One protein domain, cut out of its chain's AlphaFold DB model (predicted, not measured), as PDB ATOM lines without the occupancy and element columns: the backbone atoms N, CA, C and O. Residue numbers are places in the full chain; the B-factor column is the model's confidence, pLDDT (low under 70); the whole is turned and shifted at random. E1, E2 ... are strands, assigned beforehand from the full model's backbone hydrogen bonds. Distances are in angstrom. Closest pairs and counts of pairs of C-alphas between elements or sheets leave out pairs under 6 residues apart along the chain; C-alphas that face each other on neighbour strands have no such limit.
ATOM      1  N   ILE A  21     -34.915   0.333 -38.375       63.91
ATOM      2  CA  ILE A  21     -34.516   1.733 -38.212       63.91
ATOM      3  C   ILE A  21     -34.935   2.200 -36.815       63.91
ATOM      4  O   ILE A  21     -36.076   1.975 -36.401       63.91
ATOM      5  N   LEU A  22     -34.005   2.803 -36.075       67.88
ATOM      6  CA  LEU A  22     -34.325   3.582 -34.881       67.88
ATOM      7  C   LEU A  22     -34.638   5.022 -35.307       67.88
ATOM      8  O   LEU A  22     -34.113   5.474 -36.317       67.88
ATOM      9  N   TYR A  23     -35.483   5.740 -34.561       70.44
ATOM     10  CA  TYR A  23     -35.766   7.143 -34.878       70.44
ATOM     11  C   TYR A  23     -34.464   7.945 -35.015       70.44
ATOM     12  O   TYR A  23     -33.581   7.788 -34.166       70.44
ATOM     13  N   PRO A  24     -34.353   8.796 -36.048       61.47
ATOM     14  CA  PRO A  24     -33.135   9.540 -36.290       61.47
ATOM     15  C   PRO A  24     -32.884  10.547 -35.169       61.47
ATOM     16  O   PRO A  24     -33.808  11.192 -34.663       61.47
ATOM     17  N   GLU A  25     -31.616  10.717 -34.814       75.69
ATOM     18  CA  GLU A  25     -31.166  11.685 -33.819       75.69
ATOM     19  C   GLU A  25     -30.432  12.845 -34.492       75.69
ATOM     20  O   GLU A  25     -29.656  12.657 -35.426       75.69
ATOM     21  N   LYS A  26     -30.666  14.076 -34.030       78.56
ATOM     22  CA  LYS A  26     -29.855  15.230 -34.443       78.56
ATOM     23  C   LYS A  26     -28.635  15.341 -33.542       78.56
ATOM     24  O   LYS A  26     -28.738  15.088 -32.343       78.56
ATOM     25  N   ILE A  27     -27.514  15.806 -34.100       81.75
ATOM     26  CA  ILE A  27     -26.373  16.212 -33.269       81.75
ATOM     27  C   ILE A  27     -26.859  17.229 -32.235       81.75
ATOM     28  O   ILE A  27     -27.520  18.217 -32.562       81.75
ATOM     29  N   SER A  28     -26.512  16.974 -30.980       77.88
ATOM     30  CA  SER A  28     -26.834  17.829 -29.852       77.88
ATOM     31  C   SER A  28     -25.602  18.057 -28.981       77.88
ATOM     32  O   SER A  28     -24.612  17.328 -29.053       77.88
ATOM     33  N   ASN A  29     -25.697  19.052 -28.100       64.88
ATOM     34  CA  ASN A  29     -24.718  19.288 -27.037       64.88
ATOM     35  C   ASN A  29     -25.101  18.548 -25.745       64.88
ATOM     36  O   ASN A  29     -24.790  19.028 -24.653       64.88
ATOM     37  N   GLN A  30     -25.819  17.417 -25.846       63.03
ATOM     38  CA  GLN A  30     -26.180  16.598 -24.682       63.03
ATOM     39  C   GLN A  30     -24.939  16.260 -23.846       63.03
ATOM     40  O   GLN A  30     -24.977  16.350 -22.619       63.03
ATOM     41  N   PHE A  31     -23.821  15.986 -24.518       65.38
ATOM     42  CA  PHE A  31     -22.494  16.103 -23.937       65.38
ATOM     43  C   PHE A  31     -21.869  17.422 -24.409       65.38
ATOM     44  O   PHE A  31     -21.761  17.691 -25.599       65.38
ATOM     45  N   THR A  32     -21.471  18.282 -23.468       68.38
ATOM     46  CA  THR A  32     -20.843  19.583 -23.789       68.38
ATOM     47  C   THR A  32     -19.348  19.462 -24.090       68.38
ATOM     48  O   THR A  32     -18.715  20.431 -24.508       68.38
ATOM     49  N   LYS A  33     -18.770  18.284 -23.838       79.88
ATOM     50  CA  LYS A  33     -17.366  17.934 -24.055       79.88
ATOM     51  C   LYS A  33     -17.273  16.455 -24.444       79.88
ATOM     52  O   LYS A  33     -18.135  15.689 -24.008       79.88
ATOM     53  N   PRO A  34     -16.209  16.048 -25.157       84.12
ATOM     54  CA  PRO A  34     -15.925  14.642 -25.409       84.12
ATOM     55  C   PRO A  34     -15.896  13.807 -24.128       84.12
ATOM     56  O   PRO A  34     -15.320  14.221 -23.113       84.12
ATOM     57  N   LEU A  35     -16.458  12.608 -24.198       87.31
ATOM     58  CA  LEU A  35     -16.301  11.575 -23.186       87.31
ATOM     59  C   LEU A  35     -14.856  11.086 -23.162       87.31
ATOM     60  O   LEU A  35     -14.173  10.983 -24.186       87.31
ATOM     61  N   LYS A  36     -14.373  10.728 -21.977       85.69
ATOM     62  CA  LYS A  36     -13.023  10.193 -21.828       85.69
ATOM     63  C   LYS A  36     -12.980   8.740 -22.289       85.69
ATOM     64  O   LYS A  36     -13.958   8.001 -22.178       85.69
ATOM     65  N   ALA A  37     -11.842   8.326 -22.825       77.69
ATOM     66  CA  ALA A  37     -11.571   6.908 -23.000       77.69
ATOM     67  C   ALA A  37     -11.175   6.287 -21.648       77.69
ATOM     68  O   ALA A  37     -10.722   7.006 -20.750       77.69
ATOM     69  N   LYS A  38     -11.421   4.987 -21.465       69.50
ATOM     70  CA  LYS A  38     -11.304   4.311 -20.163       69.50
ATOM     71  C   LYS A  38      -9.850   4.149 -19.719       69.50
ATOM     72  O   LYS A  38      -9.592   4.143 -18.518       69.50
ATOM     73  N   GLN A  39      -8.917   4.038 -20.660       61.97
ATOM     74  CA  GLN A  39      -7.479   3.938 -20.417       61.97
ATOM     75  C   GLN A  39      -6.733   5.086 -21.112       61.97
ATOM     76  O   GLN A  39      -7.131   5.537 -22.178       61.97
ATOM     77  N   GLU A  40      -5.622   5.562 -20.537       49.94
ATOM     78  CA  GLU A  40      -4.774   6.595 -21.173       49.94
ATOM     79  C   GLU A  40      -4.116   6.113 -22.479       49.94
ATOM     80  O   GLU A  40      -3.723   6.924 -23.312       49.94
ATOM     81  N   THR A  41      -4.018   4.794 -22.671       49.75
ATOM     82  CA  THR A  41      -3.563   4.143 -23.908       49.75
ATOM     83  C   THR A  41      -4.647   4.033 -24.972       49.75
ATOM     84  O   THR A  41      -4.343   3.639 -26.100       49.75
ATOM     85  N   ASP A  42      -5.898   4.354 -24.635       54.09
ATOM     86  CA  ASP A  42      -6.989   4.398 -25.598       54.09
ATOM     87  C   ASP A  42      -6.805   5.656 -26.452       54.09
ATOM     88  O   ASP A  42      -7.326   6.727 -26.153       54.09
ATOM     89  N   GLN A  43      -5.970   5.480 -27.473       56.28
ATOM     90  CA  GLN A  43      -5.872   6.206 -28.729       56.28
ATOM     91  C   GLN A  43      -6.175   7.720 -28.698       56.28
ATOM     92  O   GLN A  43      -7.309   8.168 -28.502       56.28
ATOM     93  N   ASP A  44      -5.146   8.520 -28.998       66.69
ATOM     94  CA  ASP A  44      -5.241   9.977 -29.081       66.69
ATOM     95  C   ASP A  44      -6.156  10.425 -30.234       66.69
ATOM     96  O   ASP A  44      -5.750  10.603 -31.378       66.69
ATOM     97  N   TYR A  45      -7.428  10.642 -29.913       75.31
ATOM     98  CA  TYR A  45      -8.456  11.083 -30.854       75.31
ATOM     99  C   TYR A  45      -8.279  12.541 -31.318       75.31
ATOM    100  O   TYR A  45      -9.127  13.051 -32.056       75.31
ATOM    101  N   LYS A  46      -7.226  13.240 -30.869       81.56
ATOM    102  CA  LYS A  46      -6.975  14.648 -31.201       81.56
ATOM    103  C   LYS A  46      -6.206  14.843 -32.501       81.56
ATOM    104  O   LYS A  46      -6.192  15.963 -33.006       81.56
ATOM    105  N   ASN A  47      -5.587  13.790 -33.030       83.44
ATOM    106  CA  ASN A  47      -4.838  13.840 -34.277       83.44
ATOM    107  C   ASN A  47      -5.687  13.295 -35.447       83.44
ATOM    108  O   ASN A  47      -6.045  12.115 -35.445       83.44
ATOM    109  N   PRO A  48      -6.010  14.108 -36.470       82.31
ATOM    110  CA  PRO A  48      -6.828  13.676 -37.611       82.31
ATOM    111  C   PRO A  48      -6.190  12.566 -38.464       82.31
ATOM    112  O   PRO A  48      -6.906  11.828 -39.156       82.31
ATOM    113  N   ASP A  49      -4.861  12.445 -38.450       83.62
ATOM    114  CA  ASP A  49      -4.145  11.444 -39.247       83.62
ATOM    115  C   ASP A  49      -4.309  10.028 -38.687       83.62
ATOM    116  O   ASP A  49      -4.252   9.062 -39.449       83.62
ATOM    117  N   ASP A  50      -4.614   9.908 -37.394       84.44
ATOM    118  CA  ASP A  50      -4.809   8.615 -36.743       84.44
ATOM    119  C   ASP A  50      -6.161   7.985 -37.105       84.44
ATOM    120  O   ASP A  50      -6.331   6.775 -36.962       84.44
ATOM    121  N   TYR A  51      -7.119   8.772 -37.618       89.06
ATOM    122  CA  TYR A  51      -8.453   8.291 -37.985       89.06
ATOM    123  C   TYR A  51      -8.392   7.444 -39.262       89.06
ATOM    124  O   TYR A  51      -8.160   7.996 -40.350       89.06
ATOM    125  N   PRO A  52      -8.661   6.125 -39.185       91.62
ATOM    126  CA  PRO A  52      -8.704   5.284 -40.369       91.62
ATOM    127  C   PRO A  52      -9.853   5.716 -41.279       91.62
ATOM    128  O   PRO A  52     -10.957   6.023 -40.822       91.62
ATOM    129  N   PHE A  53      -9.593   5.736 -42.585       91.44
ATOM    130  CA  PHE A  53     -10.637   5.971 -43.577       91.44
ATOM    131  C   PHE A  53     -11.504   4.720 -43.742       91.44
ATOM    132  O   PHE A  53     -10.978   3.612 -43.871       91.44
ATOM    133  N   VAL A  54     -12.820   4.912 -43.773       89.75
ATOM    134  CA  VAL A  54     -13.807   3.835 -43.879       89.75
ATOM    135  C   VAL A  54     -14.764   4.108 -45.038       89.75
ATOM    136  O   VAL A  54     -15.357   5.183 -45.143       89.75
ATOM    137  N   SER A  55     -14.926   3.107 -45.903       87.81
ATOM    138  CA  SER A  55     -15.853   3.146 -47.038       87.81
ATOM    139  C   SER A  55     -17.257   2.663 -46.647       87.81
ATOM    140  O   SER A  55     -17.384   1.851 -45.730       87.81
ATOM    141  N   PRO A  56     -18.322   3.102 -47.346       87.75
ATOM    142  CA  PRO A  56     -19.676   2.585 -47.134       87.75
ATOM    143  C   PRO A  56     -19.734   1.048 -47.139       87.75
ATOM    144  O   PRO A  56     -19.123   0.395 -47.985       87.75
ATOM    145  N   GLY A  57     -20.458   0.476 -46.179       78.75
ATOM    146  CA  GLY A  57     -20.592  -0.966 -45.951       78.75
ATOM    147  C   GLY A  57     -19.441  -1.618 -45.174       78.75
ATOM    148  O   GLY A  57     -19.503  -2.815 -44.891       78.75
ATOM    149  N   GLN A  58     -18.390  -0.876 -44.820       88.75
ATOM    150  CA  GLN A  58     -17.225  -1.437 -44.142       88.75
ATOM    151  C   GLN A  58     -17.465  -1.617 -42.637       88.75
ATOM    152  O   GLN A  58     -17.990  -0.749 -41.934       88.75
ATOM    153  N   TYR A  59     -17.033  -2.774 -42.142       89.25
ATOM    154  CA  TYR A  59     -17.068  -3.129 -40.731       89.25
ATOM    155  C   TYR A  59     -16.089  -2.270 -39.915       89.25
ATOM    156  O   TYR A  59     -14.916  -2.156 -40.275       89.25
ATOM    157  N   LEU A  60     -16.574  -1.686 -38.819       91.50
ATOM    158  CA  LEU A  60     -15.816  -0.785 -37.943       91.50
ATOM    159  C   LEU A  60     -15.128  -1.521 -36.790       91.50
ATOM    160  O   LEU A  60     -14.116  -1.046 -36.282       91.50
ATOM    161  N   GLY A  61     -15.671  -2.666 -36.370       92.44
ATOM    162  CA  GLY A  61     -15.139  -3.442 -35.251       92.44
ATOM    163  C   GLY A  61     -16.196  -3.883 -34.242       92.44
ATOM    164  O   GLY A  61     -17.401  -3.700 -34.436       92.44
ATOM    165  N   VAL A  62     -15.705  -4.492 -33.161       95.38
ATOM    166  CA  VAL A  62     -16.490  -4.854 -31.975       95.38
ATOM    167  C   VAL A  62     -16.093  -3.923 -30.841       95.38
ATOM    168  O   VAL A  62     -14.901  -3.756 -30.608       95.38
ATOM    169  N   LEU A  63     -17.075  -3.398 -30.115       95.62
ATOM    170  CA  LEU A  63     -16.865  -2.757 -28.820       95.62
ATOM    171  C   LEU A  63     -17.307  -3.696 -27.694       95.62
ATOM    172  O   LEU A  63     -18.363  -4.329 -27.804       95.62
ATOM    173  N   SER A  64     -16.522  -3.778 -26.623       95.25
ATOM    174  CA  SER A  64     -16.835  -4.561 -25.425       95.25
ATOM    175  C   SER A  64     -17.366  -3.667 -24.304       95.25
ATOM    176  O   SER A  64     -16.708  -2.733 -23.863       95.25
ATOM    177  N   ASP A  65     -18.579  -3.932 -23.833       94.94
ATOM    178  CA  ASP A  65     -19.211  -3.095 -22.813       94.94
ATOM    179  C   ASP A  65     -18.817  -3.463 -21.367       94.94
ATOM    180  O   ASP A  65     -18.040  -4.387 -21.112       94.94
ATOM    181  N   SER A  66     -19.376  -2.751 -20.380       94.19
ATOM    182  CA  SER A  66     -19.092  -3.022 -18.961       94.19
ATOM    183  C   SER A  66     -19.589  -4.389 -18.455       94.19
ATOM    184  O   SER A  66     -19.103  -4.880 -17.434       94.19
ATOM    185  N   TYR A  67     -20.509  -5.027 -19.186       93.69
ATOM    186  CA  TYR A  67     -21.046  -6.368 -18.942       93.69
ATOM    187  C   TYR A  67     -20.296  -7.452 -19.741       93.69
ATOM    188  O   TYR A  67     -20.712  -8.617 -19.744       93.69
ATOM    189  N   GLY A  68     -19.213  -7.089 -20.439       93.94
ATOM    190  CA  GLY A  68     -18.448  -7.980 -21.312       93.94
ATOM    191  C   GLY A  68     -19.199  -8.403 -22.578       93.94
ATOM    192  O   GLY A  68     -18.851  -9.413 -23.188       93.94
ATOM    193  N   GLN A  69     -20.250  -7.680 -22.962       96.75
ATOM    194  CA  GLN A  69     -21.031  -7.946 -24.163       96.75
ATOM    195  C   GLN A  69     -20.458  -7.224 -25.374       96.75
ATOM    196  O   GLN A  69     -19.905  -6.131 -25.281       96.75
ATOM    197  N   SER A  70     -20.636  -7.850 -26.534       96.94
ATOM    198  CA  SER A  70     -20.149  -7.348 -27.814       96.94
ATOM    199  C   SER A  70     -21.188  -6.485 -28.527       96.94
ATOM    200  O   SER A  70     -22.352  -6.875 -28.682       96.94
ATOM    201  N   HIS A  71     -20.730  -5.342 -29.023       97.31
ATOM    202  CA  HIS A  71     -21.471  -4.411 -29.867       97.31
ATOM    203  C   HIS A  71     -20.765  -4.330 -31.223       97.31
ATOM    204  O   HIS A  71     -19.633  -3.865 -31.304       97.31
ATOM    205  N   TYR A  72     -21.417  -4.809 -32.279       96.69
ATOM    206  CA  TYR A  72     -20.844  -4.870 -33.624       96.69
ATOM    207  C   TYR A  72     -21.261  -3.637 -34.414       96.69
ATOM    208  O   TYR A  72     -22.451  -3.305 -34.442       96.69
ATOM    209  N   LEU A  73     -20.291  -2.985 -35.052       97.50
ATOM    210  CA  LEU A  73     -20.500  -1.723 -35.753       97.50
ATOM    211  C   LEU A  73     -20.073  -1.808 -37.217       97.50
ATOM    212  O   LEU A  73     -19.012  -2.342 -37.542       97.50
ATOM    213  N   THR A  74     -20.875  -1.208 -38.090       94.12
ATOM    214  CA  THR A  74     -20.600  -1.056 -39.524       94.12
ATOM    215  C   THR A  74     -20.921   0.374 -39.927       94.12
ATOM    216  O   THR A  74     -21.949   0.911 -39.521       94.12
ATOM    217  N   TYR A  75     -20.076   1.003 -40.738       95.31
ATOM    218  CA  TYR A  75     -20.456   2.253 -41.388       95.31
ATOM    219  C   TYR A  75     -21.289   1.911 -42.619       95.31
ATOM    220  O   TYR A  75     -20.778   1.298 -43.552       95.31
ATOM    221  N   ASN A  76     -22.575   2.268 -42.619       84.88
ATOM    222  CA  ASN A  76     -23.451   1.935 -43.737       84.88
ATOM    223  C   ASN A  76     -23.245   2.934 -44.873       84.88
ATOM    224  O   ASN A  76     -22.795   2.535 -45.944       84.88
ATOM    225  N   ASN A  77     -23.563   4.213 -44.653       88.19
ATOM    226  CA  ASN A  77     -23.374   5.272 -45.645       88.19
ATOM    227  C   ASN A  77     -23.553   6.676 -45.035       88.19
ATOM    228  O   ASN A  77     -24.042   6.809 -43.915       88.19
ATOM    229  N   THR A  78     -23.219   7.710 -45.808       89.75
ATOM    230  CA  THR A  78     -23.665   9.093 -45.592       89.75
ATOM    231  C   THR A  78     -24.484   9.505 -46.806       89.75
ATOM    232  O   THR A  78     -23.999   9.408 -47.935       89.75
ATOM    233  N   VAL A  79     -25.729   9.916 -46.593       87.56
ATOM    234  CA  VAL A  79     -26.702  10.177 -47.661       87.56
ATOM    235  C   VAL A  79     -27.368  11.533 -47.493       87.56
ATOM    236  O   VAL A  79     -27.216  12.215 -46.478       87.56
ATOM    237  N   ASP A  80     -28.091  11.932 -48.533       89.50
ATOM    238  CA  ASP A  80     -28.866  13.160 -48.516       89.50
ATOM    239  C   ASP A  80     -30.137  12.958 -47.691       89.50
ATOM    240  O   ASP A  80     -30.864  11.994 -47.924       89.50
ATOM    241  N   TYR A  81     -30.404  13.862 -46.746       86.88
ATOM    242  CA  TYR A  81     -31.629  13.834 -45.942       86.88
ATOM    243  C   TYR A  81     -32.592  14.943 -46.368       86.88
ATOM    244  O   TYR A  81     -33.792  14.727 -46.527       86.88
ATOM    245  N   SER A  82     -32.070  16.155 -46.560       90.69
ATOM    246  CA  SER A  82     -32.821  17.305 -47.055       90.69
ATOM    247  C   SER A  82     -31.892  18.335 -47.702       90.69
ATOM    248  O   SER A  82     -30.669  18.213 -47.685       90.69
ATOM    249  N   ASN A  83     -32.451  19.435 -48.210       88.19
ATOM    250  CA  ASN A  83     -31.650  20.521 -48.783       88.19
ATOM    251  C   ASN A  83     -30.568  21.050 -47.822       88.19
ATOM    252  O   ASN A  83     -29.480  21.393 -48.278       88.19
ATOM    253  N   SER A  84     -30.838  21.098 -46.511       90.56
ATOM    254  CA  SER A  84     -29.893  21.611 -45.508       90.56
ATOM    255  C   SER A  84     -29.142  20.522 -44.749       90.56
ATOM    256  O   SER A  84     -28.069  20.797 -44.216       90.56
ATOM    257  N   ASP A  85     -29.690  19.310 -44.693       91.75
ATOM    258  CA  ASP A  85     -29.248  18.274 -43.764       91.75
ATOM    259  C   ASP A  85     -28.799  17.021 -44.532       91.75
ATOM    260  O   ASP A  85     -29.380  16.642 -45.547       91.75
ATOM    261  N   MET A  86     -27.758  16.371 -44.031       93.12
ATOM    262  CA  MET A  86     -27.306  15.043 -44.432       93.12
ATOM    263  C   MET A  86     -27.576  14.045 -43.308       93.12
ATOM    264  O   MET A  86     -27.774  14.431 -42.154       93.12
ATOM    265  N   GLU A  87     -27.547  12.761 -43.637       92.56
ATOM    266  CA  GLU A  87     -27.732  11.673 -42.683       92.56
ATOM    267  C   GLU A  87     -26.545  10.714 -42.723       92.56
ATOM    268  O   GLU A  87     -26.129  10.262 -43.789       92.56
ATOM    269  N   VAL A  88     -26.012  10.393 -41.545       94.94
ATOM    270  CA  VAL A  88     -24.980   9.374 -41.345       94.94
ATOM    271  C   VAL A  88     -25.631   8.126 -40.762       94.94
ATOM    272  O   VAL A  88     -26.232   8.183 -39.686       94.94
ATOM    273  N   LEU A  89     -25.478   6.994 -41.451       92.69
ATOM    274  CA  LEU A  89     -26.061   5.711 -41.070       92.69
ATOM    275  C   LEU A  89     -24.986   4.764 -40.532       92.69
ATOM    276  O   LEU A  89     -24.058   4.382 -41.254       92.69
ATOM    277  N   LEU A  90     -25.153   4.316 -39.288       95.56
ATOM    278  CA  LEU A  90     -24.364   3.235 -38.700       95.56
ATOM    279  C   LEU A  90     -25.204   1.973 -38.518       95.56
ATOM    280  O   LEU A  90     -26.286   1.994 -37.939       95.56
ATOM    281  N   GLY A  91     -24.668   0.846 -38.970       93.88
ATOM    282  CA  GLY A  91     -25.167  -0.472 -38.624       93.88
ATOM    283  C   GLY A  91     -24.755  -0.829 -37.200       93.88
ATOM    284  O   GLY A  91     -23.573  -0.779 -36.860       93.88
ATOM    285  N   TYR A  92     -25.729  -1.218 -36.386       97.00
ATOM    286  CA  TYR A  92     -25.536  -1.689 -35.023       97.00
ATOM    287  C   TYR A  92     -26.079  -3.103 -34.866       97.00
ATOM    288  O   TYR A  92     -27.208  -3.389 -35.269       97.00
ATOM    289  N   GLN A  93     -25.312  -3.985 -34.227       96.31
ATOM    290  CA  GLN A  93     -25.797  -5.309 -33.864       96.31
ATOM    291  C   GLN A  93     -25.379  -5.727 -32.455       96.31
ATOM    292  O   GLN A  93     -24.244  -5.528 -32.023       96.31
ATOM    293  N   SER A  94     -26.312  -6.375 -31.757       95.75
ATOM    294  CA  SER A  94     -26.074  -7.054 -30.482       95.75
ATOM    295  C   SER A  94     -26.992  -8.266 -30.332       95.75
ATOM    296  O   SER A  94     -28.075  -8.319 -30.912       95.75
ATOM    297  N   ASN A  95     -26.568  -9.243 -29.531       94.25
ATOM    298  CA  ASN A  95     -27.272 -10.516 -29.349       94.25
ATOM    299  C   ASN A  95     -27.987 -10.632 -27.990       94.25
ATOM    300  O   ASN A  95     -28.527 -11.688 -27.673       94.25
ATOM    301  N   THR A  96     -27.992  -9.578 -27.170       94.25
ATOM    302  CA  THR A  96     -28.500  -9.624 -25.788       94.25
ATOM    303  C   THR A  96     -29.151  -8.310 -25.377       94.25
ATOM    304  O   THR A  96     -28.841  -7.269 -25.944       94.25
ATOM    305  N   THR A  97     -30.032  -8.328 -24.378       94.69
ATOM    306  CA  THR A  97     -30.554  -7.120 -23.712       94.69
ATOM    307  C   THR A  97     -29.775  -6.755 -22.443       94.69
ATOM    308  O   THR A  97     -29.915  -5.647 -21.922       94.69
ATOM    309  N   ASN A  98     -28.928  -7.658 -21.938       96.19
ATOM    310  CA  ASN A  98     -28.119  -7.429 -20.745       96.19
ATOM    311  C   ASN A  98     -26.777  -6.774 -21.098       96.19
ATOM    312  O   ASN A  98     -25.749  -7.436 -21.064       96.19
ATOM    313  N   LYS A  99     -26.827  -5.499 -21.486       96.38
ATOM    314  CA  LYS A  99     -25.683  -4.717 -21.976       96.38
ATOM    315  C   LYS A  99     -25.720  -3.259 -21.519       96.38
ATOM    316  O   LYS A  99     -26.744  -2.828 -20.971       96.38
ATOM    317  N   ASP A 100     -24.661  -2.501 -21.765       97.12
ATOM    318  CA  ASP A 100     -24.654  -1.048 -21.611       97.12
ATOM    319  C   ASP A 100     -25.750  -0.414 -22.472       97.12
ATOM    320  O   ASP A 100     -26.058  -0.852 -23.584       97.12
ATOM    321  N   ALA A 101     -26.421   0.584 -21.899       96.25
ATOM    322  CA  ALA A 101     -27.707   1.026 -22.412       96.25
ATOM    323  C   ALA A 101     -27.599   1.944 -23.632       96.25
ATOM    324  O   ALA A 101     -28.581   2.054 -24.363       96.25
ATOM    325  N   TYR A 102     -26.448   2.579 -23.869       96.69
ATOM    326  CA  TYR A 102     -26.341   3.632 -24.871       96.69
ATOM    327  C   TYR A 102     -25.127   3.466 -25.784       96.69
ATOM    328  O   TYR A 102     -24.044   3.082 -25.342       96.69
ATOM    329  N   LEU A 103     -25.320   3.806 -27.058       96.81
ATOM    330  CA  LEU A 103     -24.251   4.012 -28.030       96.81
ATOM    331  C   LEU A 103     -24.154   5.514 -28.316       96.81
ATOM    332  O   LEU A 103     -25.138   6.110 -28.745       96.81
ATOM    333  N   ASN A 104     -22.992   6.117 -28.081       95.94
ATOM    334  CA  ASN A 104     -22.757   7.538 -28.322       95.94
ATOM    335  C   ASN A 104     -21.782   7.744 -29.482       95.94
ATOM    336  O   ASN A 104     -20.674   7.201 -29.456       95.94
ATOM    337  N   ILE A 105     -22.183   8.564 -30.450       95.88
ATOM    338  CA  ILE A 105     -21.385   8.995 -31.596       95.88
ATOM    339  C   ILE A 105     -21.015  10.461 -31.391       95.88
ATOM    340  O   ILE A 105     -21.885  11.322 -31.321       95.88
ATOM    341  N   GLU A 106     -19.727  10.745 -31.303       95.25
ATOM    342  CA  GLU A 106     -19.147  12.082 -31.257       95.25
ATOM    343  C   GLU A 106     -18.672  12.491 -32.649       95.25
ATOM    344  O   GLU A 106     -18.111  11.678 -33.386       95.25
ATOM    345  N   PHE A 107     -18.851  13.768 -32.973       94.88
ATOM    346  CA  PHE A 107     -18.505  14.352 -34.262       94.88
ATOM    347  C   PHE A 107     -17.439  15.425 -34.097       94.88
ATOM    348  O   PHE A 107     -17.487  16.226 -33.156       94.88
ATOM    349  N   TYR A 108     -16.496  15.453 -35.035       91.94
ATOM    350  CA  TYR A 108     -15.343  16.337 -34.980       91.94
ATOM    351  C   TYR A 108     -15.036  16.977 -36.329       91.94
ATOM    352  O   TYR A 108     -15.194  16.362 -37.384       91.94
ATOM    353  N   LYS A 109     -14.505  18.195 -36.267       87.31
ATOM    354  CA  LYS A 109     -13.927  18.912 -37.400       87.31
ATOM    355  C   LYS A 109     -12.407  18.955 -37.281       87.31
ATOM    356  O   LYS A 109     -11.882  19.023 -36.173       87.31
ATOM    357  N   ASN A 110     -11.716  18.912 -38.415       83.75
ATOM    358  CA  ASN A 110     -10.273  19.107 -38.474       83.75
ATOM    359  C   ASN A 110      -9.967  20.574 -38.802       83.75
ATOM    360  O   ASN A 110     -10.104  20.999 -39.946       83.75
ATOM    361  N   ASP A 111      -9.502  21.321 -37.809       78.06
ATOM    362  CA  ASP A 111      -9.054  22.699 -37.965       78.06
ATOM    363  C   ASP A 111      -7.521  22.719 -38.058       78.06
ATOM    364  O   ASP A 111      -6.813  22.826 -37.055       78.06
ATOM    365  N   ASN A 112      -6.991  22.594 -39.279       71.88
ATOM    366  CA  ASN A 112      -5.552  22.671 -39.579       71.88
ATOM    367  C   ASN A 112      -4.664  21.718 -38.750       71.88
ATOM    368  O   ASN A 112      -3.587  22.098 -38.291       71.88
ATOM    369  N   GLY A 113      -5.096  20.467 -38.578       72.25
ATOM    370  CA  GLY A 113      -4.351  19.435 -37.851       72.25
ATOM    371  C   GLY A 113      -4.787  19.254 -36.398       72.25
ATOM    372  O   GLY A 113      -4.264  18.372 -35.724       72.25
ATOM    373  N   SER A 114      -5.747  20.049 -35.914       74.69
ATOM    374  CA  SER A 114      -6.340  19.898 -34.583       74.69
ATOM    375  C   SER A 114      -7.807  19.498 -34.678       74.69
ATOM    376  O   SER A 114      -8.575  20.097 -35.428       74.69
ATOM    377  N   MET A 115      -8.218  18.516 -33.876       84.00
ATOM    378  CA  MET A 115      -9.610  18.068 -33.825       84.00
ATOM    379  C   MET A 115     -10.460  18.927 -32.881       84.00
ATOM    380  O   MET A 115     -10.183  19.012 -31.682       84.00
ATOM    381  N   SER A 116     -11.537  19.504 -33.412       85.12
ATOM    382  CA  SER A 116     -12.531  20.294 -32.680       85.12
ATOM    383  C   SER A 116     -13.832  19.517 -32.523       85.12
ATOM    384  O   SER A 116     -14.402  19.039 -33.501       85.12
ATOM    385  N   TYR A 117     -14.317  19.392 -31.288       89.25
ATOM    386  CA  TYR A 117     -15.573  18.705 -30.982       89.25
ATOM    387  C   TYR A 117     -16.783  19.533 -31.427       89.25
ATOM    388  O   TYR A 117     -16.893  20.705 -31.067       89.25
ATOM    389  N   LEU A 118     -17.696  18.913 -32.177       89.94
ATOM    390  CA  LEU A 118     -18.897  19.565 -32.713       89.94
ATOM    391  C   LEU A 118     -20.168  19.222 -31.934       89.94
ATOM    392  O   LEU A 118     -21.106  20.011 -31.920       89.94
ATOM    393  N   GLY A 119     -20.209  18.041 -31.322       91.00
ATOM    394  CA  GLY A 119     -21.380  17.529 -30.618       91.00
ATOM    395  C   GLY A 119     -21.487  16.014 -30.723       91.00
ATOM    396  O   GLY A 119     -20.580  15.338 -31.223       91.00
ATOM    397  N   SER A 120     -22.605  15.467 -30.251       93.06
ATOM    398  CA  SER A 120     -22.848  14.026 -30.269       93.06
ATOM    399  C   SER A 120     -24.306  13.636 -30.507       93.06
ATOM    400  O   SER A 120     -25.221  14.452 -30.394       93.06
ATOM    401  N   SER A 121     -24.497  12.358 -30.813       93.81
ATOM    402  CA  SER A 121     -25.772  11.655 -30.964       93.81
ATOM    403  C   SER A 121     -25.734  10.396 -30.090       93.81
ATOM    404  O   SER A 121     -24.711   9.707 -30.070       93.81
ATOM    405  N   THR A 122     -26.780  10.112 -29.313       94.50
ATOM    406  CA  THR A 122     -26.777   9.076 -28.270       94.50
ATOM    407  C   THR A 122     -28.021   8.191 -28.311       94.50
ATOM    408  O   THR A 122     -29.040   8.473 -27.684       94.50
ATOM    409  N   PHE A 123     -27.870   7.001 -28.879       95.00
ATOM    410  CA  PHE A 123     -28.963   6.051 -29.045       95.00
ATOM    411  C   PHE A 123     -29.129   5.142 -27.829       95.00
ATOM    412  O   PHE A 123     -28.166   4.517 -27.375       95.00
ATOM    413  N   ASN A 124     -30.363   4.970 -27.344       95.31
ATOM    414  CA  ASN A 124     -30.683   3.918 -26.377       95.31
ATOM    415  C   ASN A 124     -30.761   2.556 -27.081       95.31
ATOM    416  O   ASN A 124     -31.734   2.236 -27.765       95.31
ATOM    417  N   VAL A 125     -29.740   1.732 -26.867       95.94
ATOM    418  CA  VAL A 125     -29.603   0.404 -27.468       95.94
ATOM    419  C   VAL A 125     -29.943  -0.737 -26.506       95.94
ATOM    420  O   VAL A 125     -29.914  -1.898 -26.920       95.94
ATOM    421  N   LYS A 126     -30.304  -0.458 -25.239       94.75
ATOM    422  CA  LYS A 126     -30.461  -1.469 -24.166       94.75
ATOM    423  C   LYS A 126     -31.284  -2.681 -24.599       94.75
ATOM    424  O   LYS A 126     -30.848  -3.820 -24.430       94.75
ATOM    425  N   TYR A 127     -32.437  -2.446 -25.218       93.69
ATOM    426  CA  TYR A 127     -33.389  -3.497 -25.594       93.69
ATOM    427  C   TYR A 127     -33.272  -3.964 -27.053       93.69
ATOM    428  O   TYR A 127     -34.044  -4.816 -27.487       93.69
ATOM    429  N   LEU A 128     -32.304  -3.444 -27.813       93.38
ATOM    430  CA  LEU A 128     -32.109  -3.805 -29.217       93.38
ATOM    431  C   LEU A 128     -31.350  -5.135 -29.333       93.38
ATOM    432  O   LEU A 128     -30.205  -5.230 -28.893       93.38
ATOM    433  N   VAL A 129     -31.984  -6.155 -29.917       94.56
ATOM    434  CA  VAL A 129     -31.382  -7.471 -30.208       94.56
ATOM    435  C   VAL A 129     -31.571  -7.798 -31.686       94.56
ATOM    436  O   VAL A 129     -32.686  -7.721 -32.202       94.56
ATOM    437  N   GLY A 130     -30.483  -8.148 -32.369       92.94
ATOM    438  CA  GLY A 130     -30.404  -8.245 -33.827       92.94
ATOM    439  C   GLY A 130     -29.700  -7.037 -34.443       92.94
ATOM    440  O   GLY A 130     -28.900  -6.388 -33.773       92.94
ATOM    441  N   SER A 131     -29.988  -6.761 -35.714       92.62
ATOM    442  CA  SER A 131     -29.330  -5.715 -36.507       92.62
ATOM    443  C   SER A 131     -30.252  -4.508 -36.716       92.62
ATOM    444  O   SER A 131     -31.419  -4.660 -37.094       92.62
ATOM    445  N   PHE A 132     -29.717  -3.314 -36.490       92.44
ATOM    446  CA  PHE A 132     -30.421  -2.036 -36.530       92.44
ATOM    447  C   PHE A 132     -29.613  -1.000 -37.310       92.44
ATOM    448  O   PHE A 132     -28.389  -1.098 -37.383       92.44
ATOM    449  N   SER A 133     -30.307  -0.022 -37.888       90.31
ATOM    450  CA  SER A 133     -29.693   1.178 -38.455       90.31
ATOM    451  C   SER A 133     -29.875   2.319 -37.462       90.31
ATOM    452  O   SER A 133     -30.987   2.545 -36.979       90.31
ATOM    453  N   LEU A 134     -28.775   2.985 -37.126       92.44
ATOM    454  CA  LEU A 134     -28.732   4.171 -36.284       92.44
ATOM    455  C   LEU A 134     -28.457   5.372 -37.183       92.44
ATOM    456  O   LEU A 134     -27.437   5.412 -37.873       92.44
ATOM    457  N   GLU A 135     -29.382   6.320 -37.180       92.19
ATOM    458  CA  GLU A 135     -29.418   7.441 -38.115       92.19
ATOM    459  C   GLU A 135     -29.109   8.735 -37.370       92.19
ATOM    460  O   GLU A 135     -29.815   9.105 -36.432       92.19
ATOM    461  N   THR A 136     -28.031   9.417 -37.761       94.25
ATOM    462  CA  THR A 136     -27.701  10.743 -37.229       94.25
ATOM    463  C   THR A 136     -27.850  11.808 -38.304       94.25
ATOM    464  O   THR A 136     -27.162  11.766 -39.321       94.25
ATOM    465  N   ILE A 137     -28.702  12.798 -38.049       93.38
ATOM    466  CA  ILE A 137     -28.924  13.948 -38.925       93.38
ATOM    467  C   ILE A 137     -27.935  15.063 -38.566       93.38
ATOM    468  O   ILE A 137     -27.821  15.481 -37.408       93.38
ATOM    469  N   ILE A 138     -27.255  15.581 -39.586       93.19
ATOM    470  CA  ILE A 138     -26.204  16.596 -39.485       93.19
ATOM    471  C   ILE A 138     -26.486  17.708 -40.495       93.19
ATOM    472  O   ILE A 138     -26.784  17.431 -41.651       93.19
ATOM    473  N   GLY A 139     -26.354  18.977 -40.105       92.06
ATOM    474  CA  GLY A 139     -26.433  20.082 -41.065       92.06
ATOM    475  C   GLY A 139     -25.239  20.066 -42.025       92.06
ATOM    476  O   GLY A 139     -24.092  20.063 -41.577       92.06
ATOM    477  N   LYS A 140     -25.482  20.110 -43.340       89.88
ATOM    478  CA  LYS A 140     -24.423  20.125 -44.370       89.88
ATOM    479  C   LYS A 140     -23.453  21.292 -44.190       89.88
ATOM    480  O   LYS A 140     -22.258  21.134 -44.410       89.88
ATOM    481  N   SER A 141     -23.952  22.442 -43.729       89.44
ATOM    482  CA  SER A 141     -23.148  23.643 -43.457       89.44
ATOM    483  C   SER A 141     -22.040  23.430 -42.423       89.44
ATOM    484  O   SER A 141     -21.047  24.147 -42.445       89.44
ATOM    485  N   VAL A 142     -22.174  22.443 -41.530       88.56
ATOM    486  CA  VAL A 142     -21.169  22.148 -40.498       88.56
ATOM    487  C   VAL A 142     -19.875  21.605 -41.113       88.56
ATOM    488  O   VAL A 142     -18.789  21.923 -40.633       88.56
ATOM    489  N   TYR A 143     -19.997  20.834 -42.196       88.50
ATOM    490  CA  TYR A 143     -18.888  20.174 -42.890       88.50
ATOM    491  C   TYR A 143     -18.701  20.689 -44.321       88.50
ATOM    492  O   TYR A 143     -18.021  20.061 -45.125       88.50
ATOM    493  N   GLU A 144     -19.300  21.823 -44.688       83.88
ATOM    494  CA  GLU A 144     -19.355  22.260 -46.089       83.88
ATOM    495  C   GLU A 144     -17.979  22.481 -46.734       83.88
ATOM    496  O   GLU A 144     -17.885  22.442 -47.952       83.88
ATOM    497  N   ASN A 145     -16.927  22.695 -45.939       82.62
ATOM    498  CA  ASN A 145     -15.555  22.900 -46.416       82.62
ATOM    499  C   ASN A 145     -14.617  21.754 -46.001       82.62
ATOM    500  O   ASN A 145     -13.401  21.870 -46.137       82.62
ATOM    501  N   ASP A 146     -15.171  20.673 -45.455       85.38
ATOM    502  CA  ASP A 146     -14.420  19.562 -44.891       85.38
ATOM    503  C   ASP A 146     -14.657  18.305 -45.741       85.38
ATOM    504  O   ASP A 146     -15.789  17.814 -45.810       85.38
ATOM    505  N   PRO A 147     -13.611  17.730 -46.365       88.44
ATOM    506  CA  PRO A 147     -13.758  16.554 -47.226       88.44
ATOM    507  C   PRO A 147     -14.081  15.276 -46.439       88.44
ATOM    508  O   PRO A 147     -14.480  14.268 -47.021       88.44
ATOM    509  N   TYR A 148     -13.904  15.304 -45.116       91.94
ATOM    510  CA  TYR A 148     -14.114  14.160 -44.244       91.94
ATOM    511  C   TYR A 148     -14.974  14.521 -43.039       91.94
ATOM    512  O   TYR A 148     -14.829  15.594 -42.454       91.94
ATOM    513  N   ILE A 149     -15.808  13.568 -42.634       94.12
ATOM    514  CA  ILE A 149     -16.532  13.588 -41.364       94.12
ATOM    515  C   ILE A 149     -15.768  12.675 -40.409       94.12
ATOM    516  O   ILE A 149     -15.605  11.483 -40.691       94.12
ATOM    517  N   TYR A 150     -15.284  13.227 -39.300       94.38
ATOM    518  CA  TYR A 150     -14.539  12.483 -38.289       94.38
ATOM    519  C   TYR A 150     -15.470  12.100 -37.148       94.38
ATOM    520  O   TYR A 150     -16.174  12.950 -36.596       94.38
ATOM    521  N   MET A 151     -15.467  10.820 -36.791       95.56
ATOM    522  CA  MET A 151     -16.369  10.272 -35.790       95.56
ATOM    523  C   MET A 151     -15.628   9.430 -34.774       95.56
ATOM    524  O   MET A 151     -14.704   8.689 -35.108       95.56
ATOM    525  N   ARG A 152     -16.112   9.493 -33.537       94.44
ATOM    526  CA  ARG A 152     -15.752   8.565 -32.470       94.44
ATOM    527  C   ARG A 152     -17.026   7.942 -31.929       94.44
ATOM    528  O   ARG A 152     -17.954   8.650 -31.562       94.44
ATOM    529  N   VAL A 153     -17.095   6.622 -31.920       95.50
ATOM    530  CA  VAL A 153     -18.281   5.875 -31.506       95.50
ATOM    531  C   VAL A 153     -17.918   4.938 -30.374       95.50
ATOM    532  O   VAL A 153     -16.942   4.194 -30.453       95.50
ATOM    533  N   GLY A 154     -18.708   4.972 -29.309       95.19
ATOM    534  CA  GLY A 154     -18.460   4.144 -28.143       95.19
ATOM    535  C   GLY A 154     -19.730   3.780 -27.394       95.19
ATOM    536  O   GLY A 154     -20.801   4.349 -27.617       95.19
ATOM    537  N   VAL A 155     -19.597   2.821 -26.488       95.94
ATOM    538  CA  VAL A 155     -20.682   2.344 -25.622       95.94
ATOM    539  C   VAL A 155     -20.570   2.958 -24.231       95.94
ATOM    540  O   VAL A 155     -19.475   3.031 -23.673       95.94
ATOM    541  N   ILE A 156     -21.693   3.410 -23.668       95.38
ATOM    542  CA  ILE A 156     -21.753   3.951 -22.304       95.38
ATOM    543  C   ILE A 156     -22.875   3.291 -21.489       95.38
ATOM    544  O   ILE A 156     -23.982   3.077 -22.000       95.38
ATOM    545  N   PRO A 157     -22.639   3.007 -20.194       94.50
ATOM    546  CA  PRO A 157     -23.628   2.353 -19.340       94.50
ATOM    547  C   PRO A 157     -24.835   3.252 -19.052       94.50
ATOM    548  O   PRO A 157     -25.948   2.758 -18.875       94.50
ATOM    549  N   SER A 158     -24.627   4.572 -18.999       93.00
ATOM    550  CA  SER A 158     -25.670   5.569 -18.742       93.00
ATOM    551  C   SER A 158     -25.317   6.927 -19.351       93.00
ATOM    552  O   SER A 158     -24.149   7.198 -19.620       93.00
ATOM    553  N   LEU A 159     -26.309   7.812 -19.472       89.75
ATOM    554  CA  LEU A 159     -26.123   9.195 -19.934       89.75
ATOM    555  C   LEU A 159     -25.271  10.068 -18.992       89.75
ATOM    556  O   LEU A 159     -24.858  11.153 -19.382       89.75
ATOM    557  N   TYR A 160     -24.998   9.611 -17.767       88.50
ATOM    558  CA  TYR A 160     -24.139  10.309 -16.801       88.50
ATOM    559  C   TYR A 160     -22.697   9.788 -16.801       88.50
ATOM    560  O   TYR A 160     -21.877  10.228 -15.993       88.50
ATOM    561  N   ALA A 161     -22.380   8.816 -17.661       88.25
ATOM    562  CA  ALA A 161     -21.029   8.296 -17.765       88.25
ATOM    563  C   ALA A 161     -20.065   9.416 -18.181       88.25
ATOM    564  O   ALA A 161     -20.374  10.226 -19.045       88.25
ATOM    565  N   SER A 162     -18.886   9.459 -17.562       87.69
ATOM    566  CA  SER A 162     -17.782  10.328 -18.004       87.69
ATOM    567  C   SER A 162     -16.810   9.609 -18.943       87.69
ATOM    568  O   SER A 162     -15.939  10.249 -19.533       87.69
ATOM    569  N   TYR A 163     -16.945   8.286 -19.040       91.25
ATOM    570  CA  TYR A 163     -16.047   7.394 -19.752       91.25
ATOM    571  C   TYR A 163     -16.844   6.454 -20.646       91.25
ATOM    572  O   TYR A 163     -17.897   5.956 -20.240       91.25
ATOM    573  N   TYR A 164     -16.303   6.180 -21.826       93.50
ATOM    574  CA  TYR A 164     -16.716   5.029 -22.615       93.50
ATOM    575  C   TYR A 164     -16.341   3.728 -21.907       93.50
ATOM    576  O   TYR A 164     -15.289   3.647 -21.274       93.50
ATOM    577  N   SER A 165     -17.189   2.708 -22.018       93.56
ATOM    578  CA  SER A 165     -16.795   1.344 -21.654       93.56
ATOM    579  C   SER A 165     -15.772   0.803 -22.652       93.56
ATOM    580  O   SER A 165     -14.787   0.206 -22.223       93.56
ATOM    581  N   ASP A 166     -15.989   1.097 -23.939       93.81
ATOM    582  CA  ASP A 166     -15.080   0.865 -25.063       93.81
ATOM    583  C   ASP A 166     -15.467   1.793 -26.232       93.81
ATOM    584  O   ASP A 166     -16.610   2.270 -26.309       93.81
ATOM    585  N   VAL A 167     -14.508   2.108 -27.102       93.75
ATOM    586  CA  VAL A 167     -14.623   3.164 -28.110       93.75
ATOM    587  C   VAL A 167     -13.714   2.927 -29.316       93.75
ATOM    588  O   VAL A 167     -12.602   2.430 -29.192       93.75
ATOM    589  N   THR A 168     -14.171   3.349 -30.493       93.00
ATOM    590  CA  THR A 168     -13.387   3.382 -31.735       93.00
ATOM    591  C   THR A 168     -13.609   4.703 -32.469       93.00
ATOM    592  O   THR A 168     -14.562   5.429 -32.181       93.00
ATOM    593  N   TYR A 169     -12.748   5.038 -33.425       93.00
ATOM    594  CA  TYR A 169     -12.880   6.233 -34.252       93.00
ATOM    595  C   TYR A 169     -12.448   5.970 -35.687       93.00
ATOM    596  O   TYR A 169     -11.681   5.058 -35.991       93.00
ATOM    597  N   PHE A 170     -13.004   6.766 -36.587       94.50
ATOM    598  CA  PHE A 170     -12.839   6.613 -38.022       94.50
ATOM    599  C   PHE A 170     -13.287   7.885 -38.732       94.50
ATOM    600  O   PHE A 170     -14.023   8.708 -38.181       94.50
ATOM    601  N   LYS A 171     -12.842   8.047 -39.974       95.06
ATOM    602  CA  LYS A 171     -13.304   9.119 -40.852       95.06
ATOM    603  C   LYS A 171     -13.945   8.553 -42.105       95.06
ATOM    604  O   LYS A 171     -13.526   7.515 -42.618       95.06
ATOM    605  N   VAL A 172     -14.944   9.261 -42.610       93.06
ATOM    606  CA  VAL A 172     -15.667   8.904 -43.836       93.06
ATOM    607  C   VAL A 172     -15.665  10.081 -44.795       93.06
ATOM    608  O   VAL A 172     -15.479  11.225 -44.378       93.06
ATOM    609  N   ASN A 173     -15.856   9.808 -46.084       91.44
ATOM    610  CA  ASN A 173     -15.994  10.862 -47.087       91.44
ATOM    611  C   ASN A 173     -17.227  11.729 -46.799       91.44
ATOM    612  O   ASN A 173     -18.291  11.185 -46.508       91.44
ATOM    613  N   ASN A 174     -17.095  13.047 -46.940       91.75
ATOM    614  CA  ASN A 174     -18.229  13.962 -46.961       91.75
ATOM    615  C   ASN A 174     -18.707  14.169 -48.413       91.75
ATOM    616  O   ASN A 174     -18.073  14.924 -49.152       91.75
TER     617      ASN A 174
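AT A GLANCE: This is residues 21 to 174 of the 278 residues of an uncharacterized protein of Bacillus smithii 7_3_47FAA (UniProt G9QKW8). The core is a sandwich of two strongly twisted four-stranded sheets, E1 E2 E3 E6 and E5 E4 E7 E8, face to face with their strands crossed at 36 degrees; at one side edge strands E1 and E8 come close, at the other E5 and E6. A long stretch with no named element, residues 21 to 58, wraps round the outside, with residues 25 to 26 paired to E6. The printed part has 154 residues with no named helix and eight named strands, E1 to E8 in order; both sheets are antiparallel throughout, and the class is all strand, though under half of the residues, 75, are in named elements. It is compact, with a radius of gyration of the C-alphas of 14.4 A, and spans 42 by 35 by 27 A.

HOW THE PARTS SIT: Begin with the sheet of E5 (residues 114 to 124), E4 (102 to 111), E7 (148 to 156) and E8 (166 to 173), in that order. E4 and E5 form a hairpin, with N 105 and O 121 at 2.8 A; E5 bends by 52 degrees at residue 118. Between E4 and E7, look at N 106 and O 152, 2.8 A; in the hairpin of E7 and E8, at N 153 and O 168, 2.8 A. The other sheet runs E1 (59 to 64), E2 (70 to 80), E3 (85 to 94), E6 (130 to 139). Its meander, each strand the antiparallel neighbour of the one before, is E1 E2 E3: N 71 and O 63 are 2.8 A apart, N 91 and O 74 2.8 A. Between E3 and E6, N 90 and O 134 are 2.9 A apart. The facing parts of the sheets are 9.1 A centre to centre, their best planes 6 degrees apart. The closest C-alphas of E1 and E8, Leu 63 and Asp 166, are 5.5 A apart; those of E5 and E6, Ser 121 and Thr 136, 6.6 A. E2 and E8 are near each other, while E3 and E5, for instance, are apart.

IN THESE COORDINATES: Find C-alpha 59 at (-17.068, -3.129, -40.731), where E1 begins and runs 15.4 A. E2 covers 30.4 A, E3 28.8 A, E4 28.9 A, E5 30.3 A, E6 29.5 A and E7 25.4 A. E8 runs 24.2 A to C-alpha 173 at (-15.994, 10.862, -47.087).

THE WHOLE: The C-alphas farthest apart, those of Asn 98 and Asn 112, are 42.1 A apart. The printed part has no cut, and no link between named strands is long. Mean pLDDT of the printed part is 87.9; look for values under 70 at residues 21 to 22, 24, 29 to 32 and 38 to 44.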